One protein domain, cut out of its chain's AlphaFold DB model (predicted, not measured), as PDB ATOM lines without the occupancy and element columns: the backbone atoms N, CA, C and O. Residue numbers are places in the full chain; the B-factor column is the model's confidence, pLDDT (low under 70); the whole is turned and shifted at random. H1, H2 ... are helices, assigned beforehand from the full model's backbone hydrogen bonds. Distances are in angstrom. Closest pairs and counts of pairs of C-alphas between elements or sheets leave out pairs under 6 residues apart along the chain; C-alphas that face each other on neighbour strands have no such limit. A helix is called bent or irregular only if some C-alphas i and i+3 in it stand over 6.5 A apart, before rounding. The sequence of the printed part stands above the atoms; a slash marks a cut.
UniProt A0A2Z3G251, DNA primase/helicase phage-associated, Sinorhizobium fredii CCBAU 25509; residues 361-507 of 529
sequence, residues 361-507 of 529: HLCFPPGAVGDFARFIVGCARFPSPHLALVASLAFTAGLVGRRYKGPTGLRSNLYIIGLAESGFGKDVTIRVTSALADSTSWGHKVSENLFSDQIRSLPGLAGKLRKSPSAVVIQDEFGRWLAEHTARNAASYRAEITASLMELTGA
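This is residues 361 to 507 of the 529 residues of the protein "DNA primase/helicase phage-associated" of Sinorhizobium fredii CCBAU 25509 (UniProt A0A2Z3G251). Two groups of helices stand side by side: H1, H2 and H4 gather round H3 in one, and in the other H7 joins H5 and H6. The long link of residues 404 to 425 folds back past H2 between the groups, and residues 472 to 476 run through the same gap. The printed part has 147 residues with seven named helices, H1 to H7 in chain order, and no named strand; its class is all helix. The whole is compact, with a radius of gyration of the C-alphas of 15.8 A, and rounded, spanning 43 by 36 by 32 A.

Start with the helical hairpin of H1, residues 368 to 379, and H2, residues 385 to 403: they touch, closest at the C-alphas of Ala 373 and Ala 388, 4.7 A, at a steep tilt of 42 degrees, opposite ways. H2 has a kink of 29 degrees near residue 397 and is irregular, C-alphas 399 and 402 being 8.8 A apart. Next comes the hub, H3, residues 426 to 438; its closest C-alphas to H2 are Thr 429 and Ala 388, 5.8 A, at a tilt of 36 degrees, only just steep. H1 touches H3 with residues 376 to 379 alone, closest at the C-alphas of Ile 376 and Thr 429, 6.2 A. H4, residues 443 to 450, touches H3, closest at the C-alphas of Gly 443 and Ala 437, 4.9 A. H5, residues 458 to 467, is close to H4 but not clearly touching, with 7.9 A between the C-alphas of Lys 467 and Asn 449. Look next at H6, residues 478 to 486, and H7, residues 492 to 506: they touch at a steep tilt of 60 degrees, closest at the C-alphas of His 485 and Arg 494, 5.4 A. H7 also touches H5, with Ile 497 and Leu 458 the closest C-alphas, 5.4 A; H5 and H6 are apart. Every O i to N i+4 pair is within hydrogen-bond range in H1, H4, H5 and H6; 13 of 15 are in H2, 7 of 9 in H3 and 9 of 11 in H7.

Find C-alpha 368 at (220.973, 128.313, 288.839), where H1 begins its 16.5 A. H2 covers 27.6 A, H3 19.8 A, H4 10.1 A, H5 14.5 A and H6 11.6 A. H7 covers 21.0 A and ends at C-alpha 506, (219.376, 111.880, 307.421).

The two C-alphas farthest apart, Ser 441 and Arg 488, are 47.8 A apart. The printed part has no cut, and the link from H2 to H3 is long. The mean pLDDT of the printed part is 76.0; 42 residues are under 70, among them 452 to 459 and 482 to 500.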
ATOM      1  N   HIS A 361     212.233 138.638 297.680       86.50
ATOM      2  CA  HIS A 361     213.568 138.846 297.114       86.50
ATOM      3  C   HIS A 361     214.571 137.738 297.497       86.50
ATOM      4  O   HIS A 361     215.499 137.467 296.737       86.50
ATOM      5  N   LEU A 362     214.374 137.060 298.633       90.62
ATOM      6  CA  LEU A 362     215.179 135.913 299.063       90.62
ATOM      7  C   LEU A 362     214.732 134.594 298.412       90.62
ATOM      8  O   LEU A 362     215.469 133.611 298.472       90.62
ATOM      9  N   CYS A 363     213.578 134.568 297.739       91.56
ATOM     10  CA  CYS A 363     213.139 133.420 296.940       91.56
ATOM     11  C   CYS A 363     213.931 133.263 295.628       91.56
ATOM     12  O   CYS A 363     213.783 132.259 294.932       91.56
ATOM     13  N   PHE A 364     214.805 134.223 295.302       94.38
ATOM     14  CA  PHE A 364     215.605 134.244 294.076       94.38
ATOM     15  C   PHE A 364     217.114 134.330 294.374       94.38
ATOM     16  O   PHE A 364     217.756 135.320 294.003       94.38
ATOM     17  N   PRO A 365     217.704 133.318 295.041       94.44
ATOM     18  CA  PRO A 365     219.133 133.309 295.351       94.44
ATOM     19  C   PRO A 365     219.986 133.350 294.071       94.44
ATOM     20  O   PRO A 365     219.528 132.945 293.007       94.44
ATOM     21  N   PRO A 366     221.239 133.818 294.124       92.88
ATOM     22  CA  PRO A 366     222.084 133.883 292.934       92.88
ATOM     23  C   PRO A 366     222.354 132.497 292.319       92.88
ATOM     24  O   PRO A 366     222.388 131.476 293.009       92.88
ATOM     25  N   GLY A 367     222.607 132.483 291.008       92.94
ATOM     26  CA  GLY A 367     222.932 131.280 290.242       92.94
ATOM     27  C   GLY A 367     221.710 130.449 289.845       92.94
ATOM     28  O   GLY A 367     220.573 130.913 289.896       92.94
ATOM     29  N   ALA A 368     221.964 129.189 289.470       88.75
ATOM     30  CA  ALA A 368     220.973 128.313 288.839       88.75
ATOM     31  C   ALA A 368     219.660 128.191 289.632       88.75
ATOM     32  O   ALA A 368     218.589 128.188 289.038       88.75
ATOM     33  N   VAL A 369     219.725 128.150 290.969       92.50
ATOM     34  CA  VAL A 369     218.528 128.062 291.821       92.50
ATOM     35  C   VAL A 369     217.608 129.272 291.622       92.50
ATOM     36  O   VAL A 369     216.407 129.088 291.443       92.50
ATOM     37  N   GLY A 370     218.135 130.500 291.619       93.12
ATOM     38  CA  GLY A 370     217.302 131.681 291.377       93.12
ATOM     39  C   GLY A 370     216.873 131.825 289.929       93.12
ATOM     40  O   GLY A 370     215.768 132.299 289.683       93.12
ATOM     41  N   ASP A 371     217.700 131.405 288.976       92.81
ATOM     42  CA  ASP A 371     217.342 131.449 287.555       92.81
ATOM     43  C   ASP A 371     216.165 130.510 287.260       92.81
ATOM     44  O   ASP A 371     215.194 130.919 286.620       92.81
ATOM     45  N   PHE A 372     216.186 129.294 287.816       91.69
ATOM     46  CA  PHE A 372     215.049 128.375 287.760       91.69
ATOM     47  C   PHE A 372     213.824 128.935 288.485       91.69
ATOM     48  O   PHE A 372     212.724 128.871 287.939       91.69
ATOM     49  N   ALA A 373     213.995 129.551 289.659       91.38
ATOM     50  CA  ALA A 373     212.874 130.118 290.404       91.38
ATOM     51  C   ALA A 373     212.192 131.249 289.619       91.38
ATOM     52  O   ALA A 373     210.966 131.261 289.495       91.38
ATOM     53  N   ARG A 374     212.969 132.159 289.012       92.19
ATOM     54  CA  ARG A 374     212.440 133.228 288.146       92.19
ATOM     55  C   ARG A 374     211.736 132.665 286.917       92.19
ATOM     56  O   ARG A 374     210.677 133.167 286.552       92.19
ATOM     57  N   PHE A 375     212.287 131.617 286.306       88.88
ATOM     58  CA  PHE A 375     211.662 130.964 285.159       88.88
ATOM     59  C   PHE A 375     210.310 130.332 285.523       88.88
ATOM     60  O   PHE A 375     209.315 130.590 284.853       88.88
ATOM     61  N   ILE A 376     210.244 129.571 286.623       88.06
ATOM     62  CA  ILE A 376     209.003 128.947 287.110       88.06
ATOM     63  C   ILE A 376     207.934 130.008 287.393       88.06
ATOM     64  O   ILE A 376     206.792 129.854 286.964       88.06
ATOM     65  N   VAL A 377     208.310 131.096 288.074       89.19
ATOM     66  CA  VAL A 377     207.426 132.243 288.345       89.19
ATOM     67  C   VAL A 377     206.927 132.870 287.040       89.19
ATOM     68  O   VAL A 377     205.736 133.138 286.923       89.19
ATOM     69  N   GLY A 378     207.795 133.047 286.040       85.62
ATOM     70  CA  GLY A 378     207.428 133.611 284.737       85.62
ATOM     71  C   GLY A 378     206.470 132.743 283.911       85.62
ATOM     72  O   GLY A 378     205.730 133.268 283.083       85.62
ATOM     73  N   CYS A 379     206.443 131.429 284.146       82.25
ATOM     74  CA  CYS A 379     205.505 130.503 283.503       82.25
ATOM     75  C   CYS A 379     204.177 130.344 284.267       82.25
ATOM     76  O   CYS A 379     203.248 129.709 283.762       82.25
ATOM     77  N   ALA A 380     204.083 130.850 285.497       80.19
ATOM     78  CA  ALA A 380     202.968 130.586 286.393       80.19
ATOM     79  C   ALA A 380     201.778 131.522 286.143       80.19
ATOM     80  O   ALA A 380     201.914 132.741 286.173       80.19
ATOM     81  N   ARG A 381     200.573 130.952 285.998       76.50
ATOM     82  CA  ARG A 381     199.318 131.732 285.996       76.50
ATOM     83  C   ARG A 381     199.072 132.424 287.342       76.50
ATOM     84  O   ARG A 381     198.573 133.541 287.369       76.50
ATOM     85  N   PHE A 382     199.426 131.745 288.432       79.31
ATOM     86  CA  PHE A 382     199.409 132.264 289.799       79.31
ATOM     87  C   PHE A 382     200.835 132.157 290.351       79.31
ATOM     88  O   PHE A 382     201.240 131.065 290.761       79.31
ATOM     89  N   PRO A 383     201.642 133.228 290.257       80.56
ATOM     90  CA  PRO A 383     203.050 133.163 290.612       80.56
ATOM     91  C   PRO A 383     203.259 132.957 292.112       80.56
ATOM     92  O   PRO A 383     202.714 133.689 292.931       80.56
ATOM     93  N   SER A 384     204.090 131.976 292.462       86.75
ATOM     94  CA  SER A 384     204.466 131.680 293.847       86.75
ATOM     95  C   SER A 384     205.991 131.595 293.967       86.75
ATOM     96  O   SER A 384     206.571 130.543 293.672       86.75
ATOM     97  N   PRO A 385     206.669 132.687 294.376       88.69
ATOM     98  CA  PRO A 385     208.120 132.702 294.561       88.69
ATOM     99  C   PRO A 385     208.614 131.632 295.544       88.69
ATOM    100  O   PRO A 385     209.616 130.967 295.281       88.69
ATOM    101  N   HIS A 386     207.883 131.397 296.638       89.25
ATOM    102  CA  HIS A 386     208.238 130.405 297.659       89.25
ATOM    103  C   HIS A 386     208.212 128.980 297.113       89.25
ATOM    104  O   HIS A 386     209.176 128.233 297.288       89.25
ATOM    105  N   LEU A 387     207.138 128.600 296.414       88.00
ATOM    106  CA  LEU A 387     207.042 127.271 295.811       88.00
ATOM    107  C   LEU A 387     208.060 127.112 294.674       88.00
ATOM    108  O   LEU A 387     208.687 126.058 294.548       88.00
ATOM    109  N   ALA A 388     208.294 128.167 293.889       89.25
ATOM    110  CA  ALA A 388     209.320 128.169 292.852       89.25
ATOM    111  C   ALA A 388     210.732 127.947 293.420       89.25
ATOM    112  O   ALA A 388     211.504 127.178 292.839       89.25
ATOM    113  N   LEU A 389     211.061 128.543 294.571       91.00
ATOM    114  CA  LEU A 389     212.319 128.284 295.272       91.00
ATOM    115  C   LEU A 389     212.425 126.811 295.698       91.00
ATOM    116  O   LEU A 389     213.455 126.181 295.454       91.00
ATOM    117  N   VAL A 390     211.365 126.250 296.292       90.00
ATOM    118  CA  VAL A 390     211.326 124.845 296.740       90.00
ATOM    119  C   VAL A 390     211.623 123.890 295.582       90.00
ATOM    120  O   VAL A 390     212.505 123.035 295.697       90.00
ATOM    121  N   ALA A 391     210.950 124.063 294.442       88.31
ATOM    122  CA  ALA A 391     211.185 123.224 293.270       88.31
ATOM    123  C   ALA A 391     212.578 123.424 292.664       88.31
ATOM    124  O   ALA A 391     213.224 122.453 292.274       88.31
ATOM    125  N   SER A 392     213.080 124.659 292.641       90.75
ATOM    126  CA  SER A 392     214.412 124.973 292.108       90.75
ATOM    127  C   SER A 392     215.537 124.362 292.943       90.75
ATOM    128  O   SER A 392     216.518 123.851 292.390       90.75
ATOM    129  N   LEU A 393     215.385 124.370 294.270       91.25
ATOM    130  CA  LEU A 393     216.292 123.703 295.202       91.25
ATOM    131  C   LEU A 393     216.265 122.187 295.007       91.25
ATOM    132  O   LEU A 393     217.328 121.585 294.859       91.25
ATOM    133  N   ALA A 394     215.077 121.578 294.951       89.50
ATOM    134  CA  ALA A 394     214.932 120.139 294.731       89.50
ATOM    135  C   ALA A 394     215.533 119.704 293.383       89.50
ATOM    136  O   ALA A 394     216.292 118.736 293.315       89.50
ATOM    137  N   PHE A 395     215.260 120.459 292.316       88.00
ATOM    138  CA  PHE A 395     215.775 120.174 290.983       88.00
ATOM    139  C   PHE A 395     217.300 120.278 290.928       88.00
ATOM    140  O   PHE A 395     217.978 119.352 290.478       88.00
ATOM    141  N   THR A 396     217.859 121.361 291.472       89.75
ATOM    142  CA  THR A 396     219.310 121.568 291.513       89.75
ATOM    143  C   THR A 396     219.991 120.501 292.368       89.75
ATOM    144  O   THR A 396     221.006 119.943 291.953       89.75
ATOM    145  N   ALA A 397     219.408 120.151 293.517       88.50
ATOM    146  CA  ALA A 397     219.882 119.080 294.385       88.50
ATOM    147  C   ALA A 397     219.949 117.726 293.668       88.50
ATOM    148  O   ALA A 397     220.947 117.011 293.806       88.50
ATOM    149  N   GLY A 398     218.942 117.403 292.855       86.88
ATOM    150  CA  GLY A 398     218.933 116.201 292.030       86.88
ATOM    151  C   GLY A 398     219.983 116.219 290.911       86.88
ATOM    152  O   GLY A 398     220.648 115.203 290.679       86.88
ATOM    153  N   LEU A 399     220.171 117.366 290.244       84.56
ATOM    154  CA  LEU A 399     221.152 117.539 289.163       84.56
ATOM    155  C   LEU A 399     222.599 117.396 289.654       84.56
ATOM    156  O   LEU A 399     223.414 116.714 289.020       84.56
ATOM    157  N   VAL A 400     222.930 118.026 290.785       86.50
ATOM    158  CA  VAL A 400     224.277 117.948 291.369       86.50
ATOM    159  C   VAL A 400     224.494 116.600 292.065       86.50
ATOM    160  O   VAL A 400     225.573 116.014 291.939       86.50
ATOM    161  N   GLY A 401     223.454 116.053 292.704       83.00
ATOM    162  CA  GLY A 401     223.398 114.701 293.254       83.00
ATOM    163  C   GLY A 401     224.667 114.295 294.008       83.00
ATOM    164  O   GLY A 401     225.139 114.975 294.915       83.00
ATOM    165  N   ARG A 402     225.268 113.170 293.602       80.31
ATOM    166  CA  ARG A 402     226.505 112.649 294.217       80.31
ATOM    167  C   ARG A 402     227.795 113.296 293.703       80.31
ATOM    168  O   ARG A 402     228.861 112.946 294.206       80.31
ATOM    169  N   ARG A 403     227.719 114.176 292.693       83.19
ATOM    170  CA  ARG A 403     228.899 114.767 292.033       83.19
ATOM    171  C   ARG A 403     229.609 115.780 292.924       83.19
ATOM    172  O   ARG A 403     230.819 115.928 292.818       83.19
ATOM    173  N   TYR A 404     228.863 116.440 293.805       81.75
ATOM    174  CA  TYR A 404     229.377 117.482 294.682       81.75
ATOM    175  C   TYR A 404     229.220 117.073 296.147       81.75
ATOM    176  O   TYR A 404     228.245 116.431 296.539       81.75
ATOM    177  N   LYS A 405     230.221 117.428 296.952       82.38
ATOM    178  CA  LYS A 405     230.301 117.180 298.393       82.38
ATOM    179  C   LYS A 405     230.775 118.478 299.044       82.38
ATOM    180  O   LYS A 405     231.768 119.048 298.600       82.38
ATOM    181  N   GLY A 406     230.041 118.958 300.041       76.69
ATOM    182  CA  GLY A 406     230.381 120.175 300.771       76.69
ATOM    183  C   GLY A 406     231.600 119.986 301.688       76.69
ATOM    184  O   GLY A 406     232.023 118.850 301.921       76.69
ATOM    185  N   PRO A 407     232.145 121.073 302.263       73.62
ATOM    186  CA  PRO A 407     233.342 121.032 303.115       73.62
ATOM    187  C   PRO A 407     233.211 120.127 304.351       73.62
ATOM    188  O   PRO A 407     234.177 119.498 304.766       73.62
ATOM    189  N   THR A 408     232.002 120.006 304.906       74.12
ATOM    190  CA  THR A 408     231.664 119.124 306.045       74.12
ATOM    191  C   THR A 408     231.397 117.676 305.633       74.12
ATOM    192  O   THR A 408     231.071 116.818 306.447       74.12
ATOM    193  N   GLY A 409     231.503 117.391 304.340       68.06
ATOM    194  CA  GLY A 409     231.275 116.088 303.756       68.06
ATOM    195  C   GLY A 409     229.824 115.722 303.457       68.06
ATOM    196  O   GLY A 409     229.576 114.605 302.999       68.06
ATOM    197  N   LEU A 410     228.905 116.668 303.645       74.06
ATOM    198  CA  LEU A 410     227.490 116.542 303.306       74.06
ATOM    199  C   LEU A 410     227.260 116.662 301.792       74.06
ATOM    200  O   LEU A 410     228.059 117.266 301.072       74.06
ATOM    201  N   ARG A 411     226.157 116.094 301.304       80.88
ATOM    202  CA  ARG A 411     225.712 116.194 299.905       80.88
ATOM    203  C   ARG A 411     224.353 116.889 299.826       80.88
ATOM    204  O   ARG A 411     223.783 117.268 300.841       80.88
ATOM    205  N   SER A 412     223.842 117.074 298.613       84.25
ATOM    206  CA  SER A 412     222.562 117.735 298.342       84.25
ATOM    207  C   SER A 412     221.351 116.804 298.505       84.25
ATOM    208  O   SER A 412     220.434 116.822 297.691       84.25
ATOM    209  N   ASN A 413     221.326 115.958 299.532       81.75
ATOM    210  CA  ASN A 413     220.144 115.166 299.877       81.75
ATOM    211  C   ASN A 413     219.157 116.047 300.655       81.75
ATOM    212  O   ASN A 413     219.142 116.055 301.882       81.75
ATOM    213  N   LEU A 414     218.378 116.840 299.919       83.38
ATOM    214  CA  LEU A 414     217.442 117.795 300.502       83.38
ATOM    215  C   LEU A 414     216.066 117.165 300.739       83.38
ATOM    216  O   LEU A 414     215.542 116.451 299.887       83.38
ATOM    217  N   TYR A 415     215.475 117.502 301.882       83.75
ATOM    218  CA  TYR A 415     214.070 117.274 302.196       83.75
ATOM    219  C   TYR A 415     213.409 118.635 302.392       83.75
ATOM    220  O   TYR A 415     213.822 119.398 303.264       83.75
ATOM    221  N   ILE A 416     212.445 118.969 301.536       84.38
ATOM    222  CA  ILE A 416     211.866 120.313 301.474       84.38
ATOM    223  C   ILE A 416     210.346 120.185 301.489       84.38
ATOM    224  O   ILE A 416     209.784 119.435 300.693       84.38
ATOM    225  N   ILE A 417     209.692 120.923 302.384       83.44
ATOM    226  CA  ILE A 417     208.233 120.994 302.480       83.44
ATOM    227  C   ILE A 417     207.802 122.400 302.064       83.44
ATOM    228  O   ILE A 417     208.209 123.383 302.679       83.44
ATOM    229  N   GLY A 418     206.977 122.482 301.020       81.12
ATOM    230  CA  GLY A 418     206.250 123.696 300.659       81.12
ATOM    231  C   GLY A 418     204.831 123.625 301.209       81.12
ATOM    232  O   GLY A 418     204.101 122.686 300.893       81.12
ATOM    233  N   LEU A 419     204.446 124.601 302.030       79.62
ATOM    234  CA  LEU A 419     203.073 124.760 302.502       79.62
ATOM    235  C   LEU A 419     202.400 125.843 301.669       79.62
ATOM    236  O   LEU A 419     202.946 126.933 301.509       79.62
ATOM    237  N   ALA A 420     201.237 125.523 301.122       74.38
ATOM    238  CA  ALA A 420     200.451 126.451 300.335       74.38
ATOM    239  C   ALA A 420     198.972 126.093 300.443       74.38
ATOM    240  O   ALA A 420     198.616 124.918 300.563       74.38
ATOM    241  N   GLU A 421     198.120 127.111 300.388       68.75
ATOM    242  CA  GLU A 421     196.674 126.931 300.362       68.75
ATOM    243  C   GLU A 421     196.217 126.264 299.054       68.75
ATOM    244  O   GLU A 421     196.934 126.216 298.045       68.75
ATOM    245  N   SER A 422     194.997 125.729 299.058       67.62
ATOM    246  CA  SER A 422     194.406 125.191 297.832       67.62
ATOM    247  C   SER A 422     194.280 126.299 296.782       67.62
ATOM    248  O   SER A 422     193.842 127.403 297.087       67.62
ATOM    249  N   GLY A 423     194.674 126.020 295.537       64.44
ATOM    250  CA  GLY A 423     194.622 127.002 294.447       64.44
ATOM    251  C   GLY A 423     195.818 127.960 294.353       64.44
ATOM    252  O   GLY A 423     195.891 128.719 293.392       64.44
ATOM    253  N   PHE A 424     196.815 127.873 295.242       70.00
ATOM    254  CA  PHE A 424     197.990 128.769 295.282       70.00
ATOM    255  C   PHE A 424     199.012 128.582 294.131       70.00
ATOM    256  O   PHE A 424     200.172 128.970 294.235       70.00
ATOM    257  N   GLY A 425     198.625 127.929 293.030       66.25
ATOM    258  CA  GLY A 425     199.496 127.753 291.862       66.25
ATOM    259  C   GLY A 425     200.533 126.624 291.960       66.25
ATOM    260  O   GLY A 425     201.471 126.613 291.170       66.25
ATOM    261  N   LYS A 426     200.363 125.638 292.857       73.31
ATOM    262  CA  LYS A 426     201.309 124.509 293.058       73.31
ATOM    263  C   LYS A 426     201.655 123.706 291.793       73.31
ATOM    264  O   LYS A 426     202.740 123.150 291.664       73.31
ATOM    265  N   ASP A 427     200.721 123.644 290.858       70.19
ATOM    266  CA  ASP A 427     200.724 122.702 289.743       70.19
ATOM    267  C   ASP A 427     201.794 123.027 288.676       70.19
ATOM    268  O   ASP A 427     202.474 122.150 288.141       70.19
ATOM    269  N   VAL A 428     202.022 124.318 288.412       69.19
ATOM    270  CA  VAL A 428     203.056 124.765 287.462       69.19
ATOM    271  C   VAL A 428     204.464 124.535 288.009       69.19
ATOM    272  O   VAL A 428     205.359 124.136 287.268       69.19
ATOM    273  N   THR A 429     204.644 124.699 289.318       67.94
ATOM    274  CA  THR A 429     205.910 124.476 290.016       67.94
ATOM    275  C   THR A 429     206.397 123.031 289.880       67.94
ATOM    276  O   THR A 429     207.597 122.801 289.757       67.94
ATOM    277  N   ILE A 430     205.471 122.069 289.841       68.00
ATOM    278  CA  ILE A 430     205.765 120.639 289.674       68.00
ATOM    279  C   ILE A 430     206.119 120.314 288.217       68.00
ATOM    280  O   ILE A 430     207.077 119.592 287.949       68.00
ATOM    281  N   ARG A 431     205.364 120.857 287.254       71.50
ATOM    282  CA  ARG A 431     205.537 120.524 285.829       71.50
ATOM    283  C   ARG A 431     206.730 121.203 285.167       71.50
ATOM    284  O   ARG A 431     207.363 120.612 284.294       71.50
ATOM    285  N   VAL A 432     207.038 122.441 285.552       72.25
ATOM    286  CA  VAL A 432     208.062 123.240 284.866       72.25
ATOM    287  C   VAL A 432     209.467 122.673 285.068       72.25
ATOM    288  O   VAL A 432     210.278 122.754 284.151       72.25
ATOM    289  N   THR A 433     209.767 122.025 286.196       72.88
ATOM    290  CA  THR A 433     211.081 121.386 286.395       72.88
ATOM    291  C   THR A 433     211.314 120.207 285.451       72.88
ATOM    292  O   THR A 433     212.428 120.030 284.960       72.88
ATOM    293  N   SER A 434     210.271 119.429 285.149       72.56
ATOM    294  CA  SER A 434     210.351 118.355 284.152       72.56
ATOM    295  C   SER A 434     210.479 118.928 282.741       72.56
ATOM    296  O   SER A 434     211.374 118.525 282.006       72.56
ATOM    297  N   ALA A 435     209.689 119.954 282.407       72.44
ATOM    298  CA  ALA A 435     209.786 120.639 281.115       72.44
ATOM    299  C   ALA A 435     211.170 121.283 280.879       72.44
ATOM    300  O   ALA A 435     211.706 121.212 279.775       72.44
ATOM    301  N   LEU A 436     211.776 121.868 281.920       76.31
ATOM    302  CA  LEU A 436     213.144 122.399 281.891       76.31
ATOM    303  C   LEU A 436     214.196 121.305 281.678       76.31
ATOM    304  O   LEU A 436     215.195 121.533 281.002       76.31
ATOM    305  N   ALA A 437     214.002 120.117 282.257       74.62
ATOM    306  CA  ALA A 437     214.886 118.991 281.981       74.62
ATOM    307  C   ALA A 437     214.757 118.555 280.514       74.62
ATOM    308  O   ALA A 437     215.773 118.397 279.833       74.62
ATOM    309  N   ASP A 438     213.520 118.439 280.021       77.38
ATOM    310  CA  ASP A 438     213.184 117.984 278.670       77.38
ATOM    311  C   ASP A 438     213.619 118.944 277.555       77.38
ATOM    312  O   ASP A 438     213.841 118.505 276.427       77.38
ATOM    313  N   SER A 439     213.846 120.227 277.854       76.88
ATOM    314  CA  SER A 439     214.266 121.227 276.862       76.88
ATOM    315  C   SER A 439     215.725 121.104 276.398       76.88
ATOM    316  O   SER A 439     216.190 121.918 275.599       76.88
ATOM    317  N   THR A 440     216.484 120.129 276.904       78.62
ATOM    318  CA  THR A 440     217.880 119.882 276.505       78.62
ATOM    319  C   THR A 440     217.983 118.737 275.496       78.62
ATOM    320  O   THR A 440     217.113 117.873 275.419       78.62
ATOM    321  N   SER A 441     219.092 118.645 274.754       76.69
ATOM    322  CA  SER A 441     219.334 117.539 273.805       76.69
ATOM    323  C   SER A 441     219.366 116.144 274.453       76.69
ATOM    324  O   SER A 441     219.222 115.136 273.765       76.69
ATOM    325  N   TRP A 442     219.523 116.081 275.778       74.44
ATOM    326  CA  TRP A 442     219.476 114.857 276.584       74.44
ATOM    327  C   TRP A 442     218.240 114.791 277.488       74.44
ATOM    328  O   TRP A 442     218.158 113.918 278.354       74.44
ATOM    329  N   GLY A 443     217.284 115.699 277.292       72.12
ATOM    330  CA  GLY A 443     216.265 116.028 278.273       72.12
ATOM    331  C   GLY A 443     215.375 114.865 278.668       72.12
ATOM    332  O   GLY A 443     215.305 114.547 279.848       72.12
ATOM    333  N   HIS A 444     214.873 114.112 277.689       71.44
ATOM    334  CA  HIS A 444     214.062 112.916 277.936       71.44
ATOM    335  C   HIS A 444     214.773 111.883 278.833       71.44
ATOM    336  O   HIS A 444     214.164 111.260 279.700       71.44
ATOM    337  N   LYS A 445     216.094 111.709 278.671       72.69
ATOM    338  CA  LYS A 445     216.886 110.797 279.517       72.69
ATOM    339  C   LYS A 445     217.118 111.372 280.909       72.69
ATOM    340  O   LYS A 445     217.195 110.608 281.869       72.69
ATOM    341  N   VAL A 446     217.275 112.690 281.026       72.62
ATOM    342  CA  VAL A 446     217.370 113.359 282.328       72.62
ATOM    343  C   VAL A 446     216.036 113.234 283.052       72.62
ATOM    344  O   VAL A 446     216.037 112.805 284.197       72.62
ATOM    345  N   SER A 447     214.922 113.502 282.380       73.62
ATOM    346  CA  SER A 447     213.580 113.466 282.952       73.62
ATOM    347  C   SER A 447     213.211 112.063 283.463       73.62
ATOM    348  O   SER A 447     212.895 111.910 284.643       73.62
ATOM    349  N   GLU A 448     213.416 111.013 282.651       73.12
ATOM    350  CA  GLU A 448     213.147 109.610 283.031       73.12
ATOM    351  C   GLU A 448     213.976 109.142 284.247       73.12
ATOM    352  O   GLU A 448     213.515 108.384 285.110       73.12
ATOM    353  N   ASN A 449     215.241 109.562 284.319       74.06
ATOM    354  CA  ASN A 449     216.152 109.095 285.363       74.06
ATOM    355  C   ASN A 449     216.060 109.932 286.636       74.06
ATOM    356  O   ASN A 449     216.122 109.370 287.730       74.06
ATOM    357  N   LEU A 450     215.929 111.249 286.492       75.38
ATOM    358  CA  LEU A 450     215.984 112.197 287.591       75.38
ATOM    359  C   LEU A 450     214.657 112.278 288.331       75.38
ATOM    360  O   LEU A 450     214.672 112.279 289.555       75.38
ATOM    361  N   PHE A 451     213.526 112.322 287.633       76.75
ATOM    362  CA  PHE A 451     212.233 112.385 288.304       76.75
ATOM    363  C   PHE A 451     211.717 110.981 288.615       76.75
ATOM    364  O   PHE A 451     212.030 109.993 287.939       76.75
ATOM    365  N   SER A 452     210.970 110.878 289.705       68.31
ATOM    366  CA  SER A 452     210.250 109.673 290.091       68.31
ATOM    367  C   SER A 452     208.793 110.020 290.321       68.31
ATOM    368  O   SER A 452     208.501 111.007 290.998       68.31
ATOM    369  N   ASP A 453     207.908 109.144 289.854       65.75
ATOM    370  CA  ASP A 453     206.520 109.123 290.302       65.75
ATOM    371  C   ASP A 453     206.445 108.874 291.817       65.75
ATOM    372  O   ASP A 453     207.428 108.458 292.451       65.75
ATOM    373  N   GLN A 454     205.261 109.118 292.385       66.50
ATOM    374  CA  GLN A 454     204.978 108.958 293.812       66.50
ATOM    375  C   GLN A 454     205.506 107.623 294.356       66.50
ATOM    376  O   GLN A 454     205.200 106.542 293.841       66.50
ATOM    377  N   ILE A 455     206.271 107.688 295.447       68.00
ATOM    378  CA  ILE A 455     206.787 106.492 296.113       68.00
ATOM    379  C   ILE A 455     205.644 105.832 296.884       68.00
ATOM    380  O   ILE A 455     205.192 106.339 297.906       68.00
ATOM    381  N   ARG A 456     205.218 104.654 296.421       65.06
ATOM    382  CA  ARG A 456     204.149 103.869 297.066       65.06
ATOM    383  C   ARG A 456     204.653 102.752 297.982       65.06
ATOM    384  O   ARG A 456     203.867 102.174 298.725       65.06
ATOM    385  N   SER A 457     205.937 102.392 297.900       67.56
ATOM    386  CA  SER A 457     206.503 101.280 298.672       67.56
ATOM    387  C   SER A 457     208.021 101.369 298.847       67.56
ATOM    388  O   SER A 457     208.734 101.923 298.005       67.56
ATOM    389  N   LEU A 458     208.530 100.758 299.921       67.06
ATOM    390  CA  LEU A 458     209.966 100.655 300.194       67.06
ATOM    391  C   LEU A 458     210.733  99.873 299.101       67.06
ATOM    392  O   LEU A 458     211.793 100.341 298.676       67.06
ATOM    393  N   PRO A 459     210.227  98.735 298.571       68.75
ATOM    394  CA  PRO A 459     210.849  98.072 297.424       68.75
ATOM    395  C   PRO A 459     210.898  98.950 296.168       68.75
ATOM    396  O   PRO A 459     211.900  98.910 295.454       68.75
ATOM    397  N   GLY A 460     209.863  99.765 295.924       72.19
ATOM    398  CA  GLY A 460     209.824 100.717 294.810       72.19
ATOM    399  C   GLY A 460     210.901 101.795 294.934       72.19
ATOM    400  O   GLY A 460     211.680 101.998 294.001       72.19
ATOM    401  N   LEU A 461     211.027 102.402 296.119       74.62
ATOM    402  CA  LEU A 461     212.087 103.367 296.434       74.62
ATOM    403  C   LEU A 461     213.486 102.759 296.253       74.62
ATOM    404  O   LEU A 461     214.333 103.311 295.549       74.62
ATOM    405  N   ALA A 462     213.717 101.579 296.830       74.56
ATOM    406  CA  ALA A 462     214.993 100.880 296.711       74.56
ATOM    407  C   ALA A 462     215.294 100.433 295.268       74.56
ATOM    408  O   ALA A 462     216.458 100.335 294.882       74.56
ATOM    409  N   GLY A 463     214.273 100.123 294.467       77.50
ATOM    410  CA  GLY A 463     214.405  99.828 293.042       77.50
ATOM    411  C   GLY A 463     214.847 101.053 292.245       77.50
ATOM    412  O   GLY A 463     215.845 100.985 291.524       77.50
ATOM    413  N   LYS A 464     214.168 102.192 292.440       78.38
ATOM    414  CA  LYS A 464     214.499 103.455 291.765       78.38
ATOM    415  C   LYS A 464     215.911 103.915 292.102       78.38
ATOM    416  O   LYS A 464     216.676 104.161 291.178       78.38
ATOM    417  N   LEU A 465     216.300 103.937 293.378       77.88
ATOM    418  CA  LEU A 465     217.634 104.396 293.794       77.88
ATOM    419  C   LEU A 465     218.781 103.498 293.299       77.88
ATOM    420  O   LEU A 465     219.915 103.958 293.176       77.88
ATOM    421  N   ARG A 466     218.507 102.226 292.971       78.44
ATOM    422  CA  ARG A 466     219.490 101.341 292.321       78.44
ATOM    423  C   ARG A 466     219.667 101.652 290.837       78.44
ATOM    424  O   ARG A 466     220.793 101.581 290.356       78.44
ATOM    425  N   LYS A 467     218.584 101.986 290.122       78.38
ATOM    426  CA  LYS A 467     218.639 102.408 288.708       78.38
ATOM    427  C   LYS A 467     219.216 103.824 288.584       78.38
ATOM    428  O   LYS A 467     220.078 104.074 287.748       78.38
ATOM    429  N   SER A 468     218.770 104.724 289.454       79.25
ATOM    430  CA  SER A 468     219.055 106.157 289.433       79.25
ATOM    431  C   SER A 468     219.382 106.628 290.860       79.25
ATOM    432  O   SER A 468     218.480 106.942 291.633       79.25
ATOM    433  N   PRO A 469     220.670 106.680 291.242       77.25
ATOM    434  CA  PRO A 469     221.101 106.965 292.618       77.25
ATOM    435  C   PRO A 469     220.997 108.446 293.020       77.25
ATOM    436  O   PRO A 469     221.422 108.816 294.112       77.25
ATOM    437  N   SER A 470     220.486 109.291 292.127       83.75
ATOM    438  CA  SER A 470     220.050 110.660 292.395       83.75
ATOM    439  C   SER A 470     218.663 110.798 291.788       83.75
ATOM    440  O   SER A 470     218.500 110.493 290.604       83.75
ATOM    441  N   ALA A 471     217.684 111.206 292.589       82.81
ATOM    442  CA  ALA A 471     216.307 111.352 292.145       82.81
ATOM    443  C   ALA A 471     215.620 112.519 292.862       82.81
ATOM    444  O   ALA A 471     215.888 112.784 294.033       82.81
ATOM    445  N   VAL A 472     214.720 113.184 292.146       85.75
ATOM    446  CA  VAL A 472     213.778 114.179 292.648       85.75
ATOM    447  C   VAL A 472     212.421 113.500 292.743       85.75
ATOM    448  O   VAL A 472     211.900 112.980 291.755       85.75
ATOM    449  N   VAL A 473     211.867 113.488 293.948       81.94
ATOM    450  CA  VAL A 473     210.559 112.903 294.237       81.94
ATOM    451  C   VAL A 473     209.667 114.027 294.715       81.94
ATOM    452  O   VAL A 473     210.002 114.719 295.674       81.94
ATOM    453  N   ILE A 474     208.534 114.195 294.047       78.50
ATOM    454  CA  ILE A 474     207.546 115.204 294.404       78.50
ATOM    455  C   ILE A 474     206.319 114.474 294.933       78.50
ATOM    456  O   ILE A 474     205.745 113.628 294.249       78.50
ATOM    457  N   GLN A 475     205.927 114.800 296.163       76.12
ATOM    458  CA  GLN A 475     204.718 114.278 296.784       76.12
ATOM    459  C   GLN A 475     203.718 115.421 296.931       76.12
ATOM    460  O   GLN A 475     203.886 116.292 297.784       76.12
ATOM    461  N   ASP A 476     202.685 115.416 296.089       75.00
ATOM    462  CA  ASP A 476     201.547 116.314 296.275       75.00
ATOM    463  C   ASP A 476     200.693 115.839 297.460       75.00
ATOM    464  O   ASP A 476     200.715 114.660 297.830       75.00
ATOM    465  N   GLU A 477     199.980 116.784 298.068       73.94
ATOM    466  CA  GLU A 477     199.133 116.575 299.243       73.94
ATOM    467  C   GLU A 477     199.884 115.884 300.390       73.94
ATOM    468  O   GLU A 477     199.348 115.021 301.089       73.94
ATOM    469  N   PHE A 478     201.145 116.284 300.606       71.94
ATOM    470  CA  PHE A 478     202.031 115.665 301.590       71.94
ATOM    471  C   PHE A 478     201.412 115.583 302.994       71.94
ATOM    472  O   PHE A 478     201.645 114.607 303.693       71.94
ATOM    473  N   GLY A 479     200.577 116.547 303.399       68.50
ATOM    474  CA  GLY A 479     199.858 116.482 304.677       68.50
ATOM    475  C   GLY A 479     198.902 115.285 304.779       68.50
ATOM    476  O   GLY A 479     198.894 114.594 305.795       68.50
ATOM    477  N   ARG A 480     198.152 114.990 303.708       69.12
ATOM    478  CA  ARG A 480     197.283 113.807 303.623       69.12
ATOM    479  C   ARG A 480     198.121 112.534 303.594       69.12
ATOM    480  O   ARG A 480     197.870 111.627 304.380       69.12
ATOM    481  N   TRP A 481     199.170 112.516 302.771       71.31
ATOM    482  CA  TRP A 481     200.113 111.400 302.711       71.31
ATOM    483  C   TRP A 481     200.726 111.112 304.091       71.31
ATOM    484  O   TRP A 481     200.709 109.977 304.554       71.31
ATOM    485  N   LEU A 482     201.196 112.134 304.805       67.69
ATOM    486  CA  LEU A 482     201.789 111.989 306.130       67.69
ATOM    487  C   LEU A 482     200.753 111.502 307.146       67.69
ATOM    488  O   LEU A 482     201.056 110.586 307.905       67.69
ATOM    489  N   ALA A 483     199.536 112.050 307.143       65.31
ATOM    490  CA  ALA A 483     198.458 111.596 308.022       65.31
ATOM    491  C   ALA A 483     198.115 110.114 307.784       65.31
ATOM    492  O   ALA A 483     197.983 109.348 308.736       65.31
ATOM    493  N   GLU A 484     198.062 109.678 306.524       64.25
ATOM    494  CA  GLU A 484     197.834 108.278 306.150       64.25
ATOM    495  C   GLU A 484     198.978 107.338 306.565       64.25
ATOM    496  O   GLU A 484     198.735 106.168 306.865       64.25
ATOM    497  N   HIS A 485     200.221 107.829 306.573       60.97
ATOM    498  CA  HIS A 485     201.418 107.026 306.853       60.97
ATOM    499  C   HIS A 485     201.897 107.110 308.313       60.97
ATOM    500  O   HIS A 485     202.727 106.299 308.722       60.97
ATOM    501  N   THR A 486     201.382 108.059 309.102       56.47
ATOM    502  CA  THR A 486     201.705 108.254 310.533       56.47
ATOM    503  C   THR A 486     200.515 108.018 311.463       56.47
ATOM    504  O   THR A 486     200.656 108.127 312.683       56.47
ATOM    505  N   ALA A 487     199.346 107.655 310.923       56.25
ATOM    506  CA  ALA A 487     198.208 107.224 311.724       56.25
ATOM    507  C   ALA A 487     198.604 106.064 312.652       56.25
ATOM    508  O   ALA A 487     199.325 105.151 312.248       56.25
ATOM    509  N   ARG A 488     198.067 106.053 313.880       46.50
ATOM    510  CA  ARG A 488     198.334 105.006 314.891       46.50
ATOM    511  C   ARG A 488     198.044 103.577 314.391       46.50
ATOM    512  O   ARG A 488     198.636 102.639 314.907       46.50
ATOM    513  N   ASN A 489     197.206 103.437 313.356       46.75
ATOM    514  CA  ASN A 489     196.824 102.172 312.715       46.75
ATOM    515  C   ASN A 489     197.349 102.033 311.268       46.75
ATOM    516  O   ASN A 489     196.835 101.219 310.499       46.75
ATOM    517  N   ALA A 490     198.330 102.841 310.848       44.75
ATOM    518  CA  ALA A 490     198.915 102.714 309.516       44.75
ATOM    519  C   ALA A 490     199.585 101.335 309.372       44.75
ATOM    520  O   ALA A 490     200.395 100.933 310.207       44.75
ATOM    521  N   ALA A 491     199.243 100.597 308.309       47.88
ATOM    522  CA  ALA A 491     199.811  99.277 308.036       47.88
ATOM    523  C   ALA A 491     201.354  99.316 308.079       47.88
ATOM    524  O   ALA A 491     201.948 100.246 307.536       47.88
ATOM    525  N   SER A 492     202.008  98.305 308.677       49.25
ATOM    526  CA  SER A 492     203.469  98.279 308.944       49.25
ATOM    527  C   SER A 492     204.329  98.712 307.749       49.25
ATOM    528  O   SER A 492     205.272  99.483 307.900       49.25
ATOM    529  N   TYR A 493     203.957  98.296 306.533       48.19
ATOM    530  CA  TYR A 493     204.682  98.650 305.311       48.19
ATOM    531  C   TYR A 493     204.646 100.155 304.969       48.19
ATOM    532  O   TYR A 493     205.530 100.633 304.264       48.19
ATOM    533  N   ARG A 494     203.642 100.905 305.447       55.78
ATOM    534  CA  ARG A 494     203.492 102.359 305.253       55.78
ATOM    535  C   ARG A 494     204.353 103.148 306.236       55.78
ATOM    536  O   ARG A 494     205.049 104.067 305.816       55.78
ATOM    537  N   ALA A 495     204.386 102.733 307.504       57.25
ATOM    538  CA  ALA A 495     205.276 103.314 308.512       57.25
ATOM    539  C   ALA A 495     206.762 103.117 308.142       57.25
ATOM    540  O   ALA A 495     207.592 104.007 308.341       57.25
ATOM    541  N   GLU A 496     207.091 101.978 307.524       63.28
ATOM    542  CA  GLU A 496     208.439 101.683 307.026       63.28
ATOM    543  C   GLU A 496     208.917 102.644 305.923       63.28
ATOM    544  O   GLU A 496     210.112 102.944 305.863       63.28
ATOM    545  N   ILE A 497     208.024 103.155 305.068       68.19
ATOM    546  CA  ILE A 497     208.391 104.105 304.002       68.19
ATOM    547  C   ILE A 497     208.802 105.442 304.614       68.19
ATOM    548  O   ILE A 497     209.857 105.965 304.260       68.19
ATOM    549  N   THR A 498     208.018 105.963 305.562       66.88
ATOM    550  CA  THR A 498     208.305 107.230 306.251       66.88
ATOM    551  C   THR A 498     209.642 107.173 306.985       66.88
ATOM    552  O   THR A 498     210.486 108.045 306.784       66.88
ATOM    553  N   ALA A 499     209.884 106.109 307.757       66.81
ATOM    554  CA  ALA A 499     211.160 105.903 308.440       66.81
ATOM    555  C   ALA A 499     212.342 105.823 307.456       66.81
ATOM    556  O   ALA A 499     213.386 106.429 307.689       66.81
ATOM    557  N   SER A 500     212.166 105.136 306.323       66.00
ATOM    558  CA  SER A 500     213.217 105.007 305.303       66.00
ATOM    559  C   SER A 500     213.498 106.319 304.567       66.00
ATOM    560  O   SER A 500     214.646 106.589 304.226       66.00
ATOM    561  N   LEU A 501     212.475 107.144 304.320       70.69
ATOM    562  CA  LEU A 501     212.653 108.479 303.745       70.69
ATOM    563  C   LEU A 501     213.436 109.378 304.706       70.69
ATOM    564  O   LEU A 501     214.388 110.023 304.274       70.69
ATOM    565  N   MET A 502     213.101 109.356 306.003       70.44
ATOM    566  CA  MET A 502     213.839 110.102 307.027       70.44
ATOM    567  C   MET A 502     215.295 109.634 307.140       70.44
ATOM    568  O   MET A 502     216.197 110.469 307.181       70.44
ATOM    569  N   GLU A 503     215.541 108.320 307.117       68.69
ATOM    570  CA  GLU A 503     216.889 107.740 307.102       68.69
ATOM    571  C   GLU A 503     217.682 108.188 305.864       68.69
ATOM    572  O   GLU A 503     218.821 108.631 305.987       68.69
ATOM    573  N   LEU A 504     217.073 108.143 304.674       69.12
ATOM    574  CA  LEU A 504     217.711 108.560 303.423       69.12
ATOM    575  C   LEU A 504     218.090 110.049 303.447       69.12
ATOM    576  O   LEU A 504     219.186 110.423 303.029       69.12
ATOM    577  N   THR A 505     217.205 110.902 303.967       65.06
ATOM    578  CA  THR A 505     217.457 112.344 304.098       65.06
ATOM    579  C   THR A 505     218.427 112.661 305.240       65.06
ATOM    580  O   THR A 505     219.156 113.646 305.165       65.06
ATOM    581  N   GLY A 506     218.490 111.796 306.257       61.06
ATOM    582  CA  GLY A 506     219.376 111.880 307.421       61.06
ATOM    583  C   GLY A 506     220.729 111.181 307.254       61.06
ATOM    584  O   GLY A 506     221.556 111.266 308.159       61.06
ATOM    585  N   ALA A 507     221.001 110.549 306.102       58.97
ATOM    586  CA  ALA A 507     222.268 109.881 305.779       58.97
ATOM    587  C   ALA A 507     223.164 110.650 304.768       58.97
ATOM    588  O   ALA A 507     223.707 110.036 303.845       58.97
TER     589      ALA A 507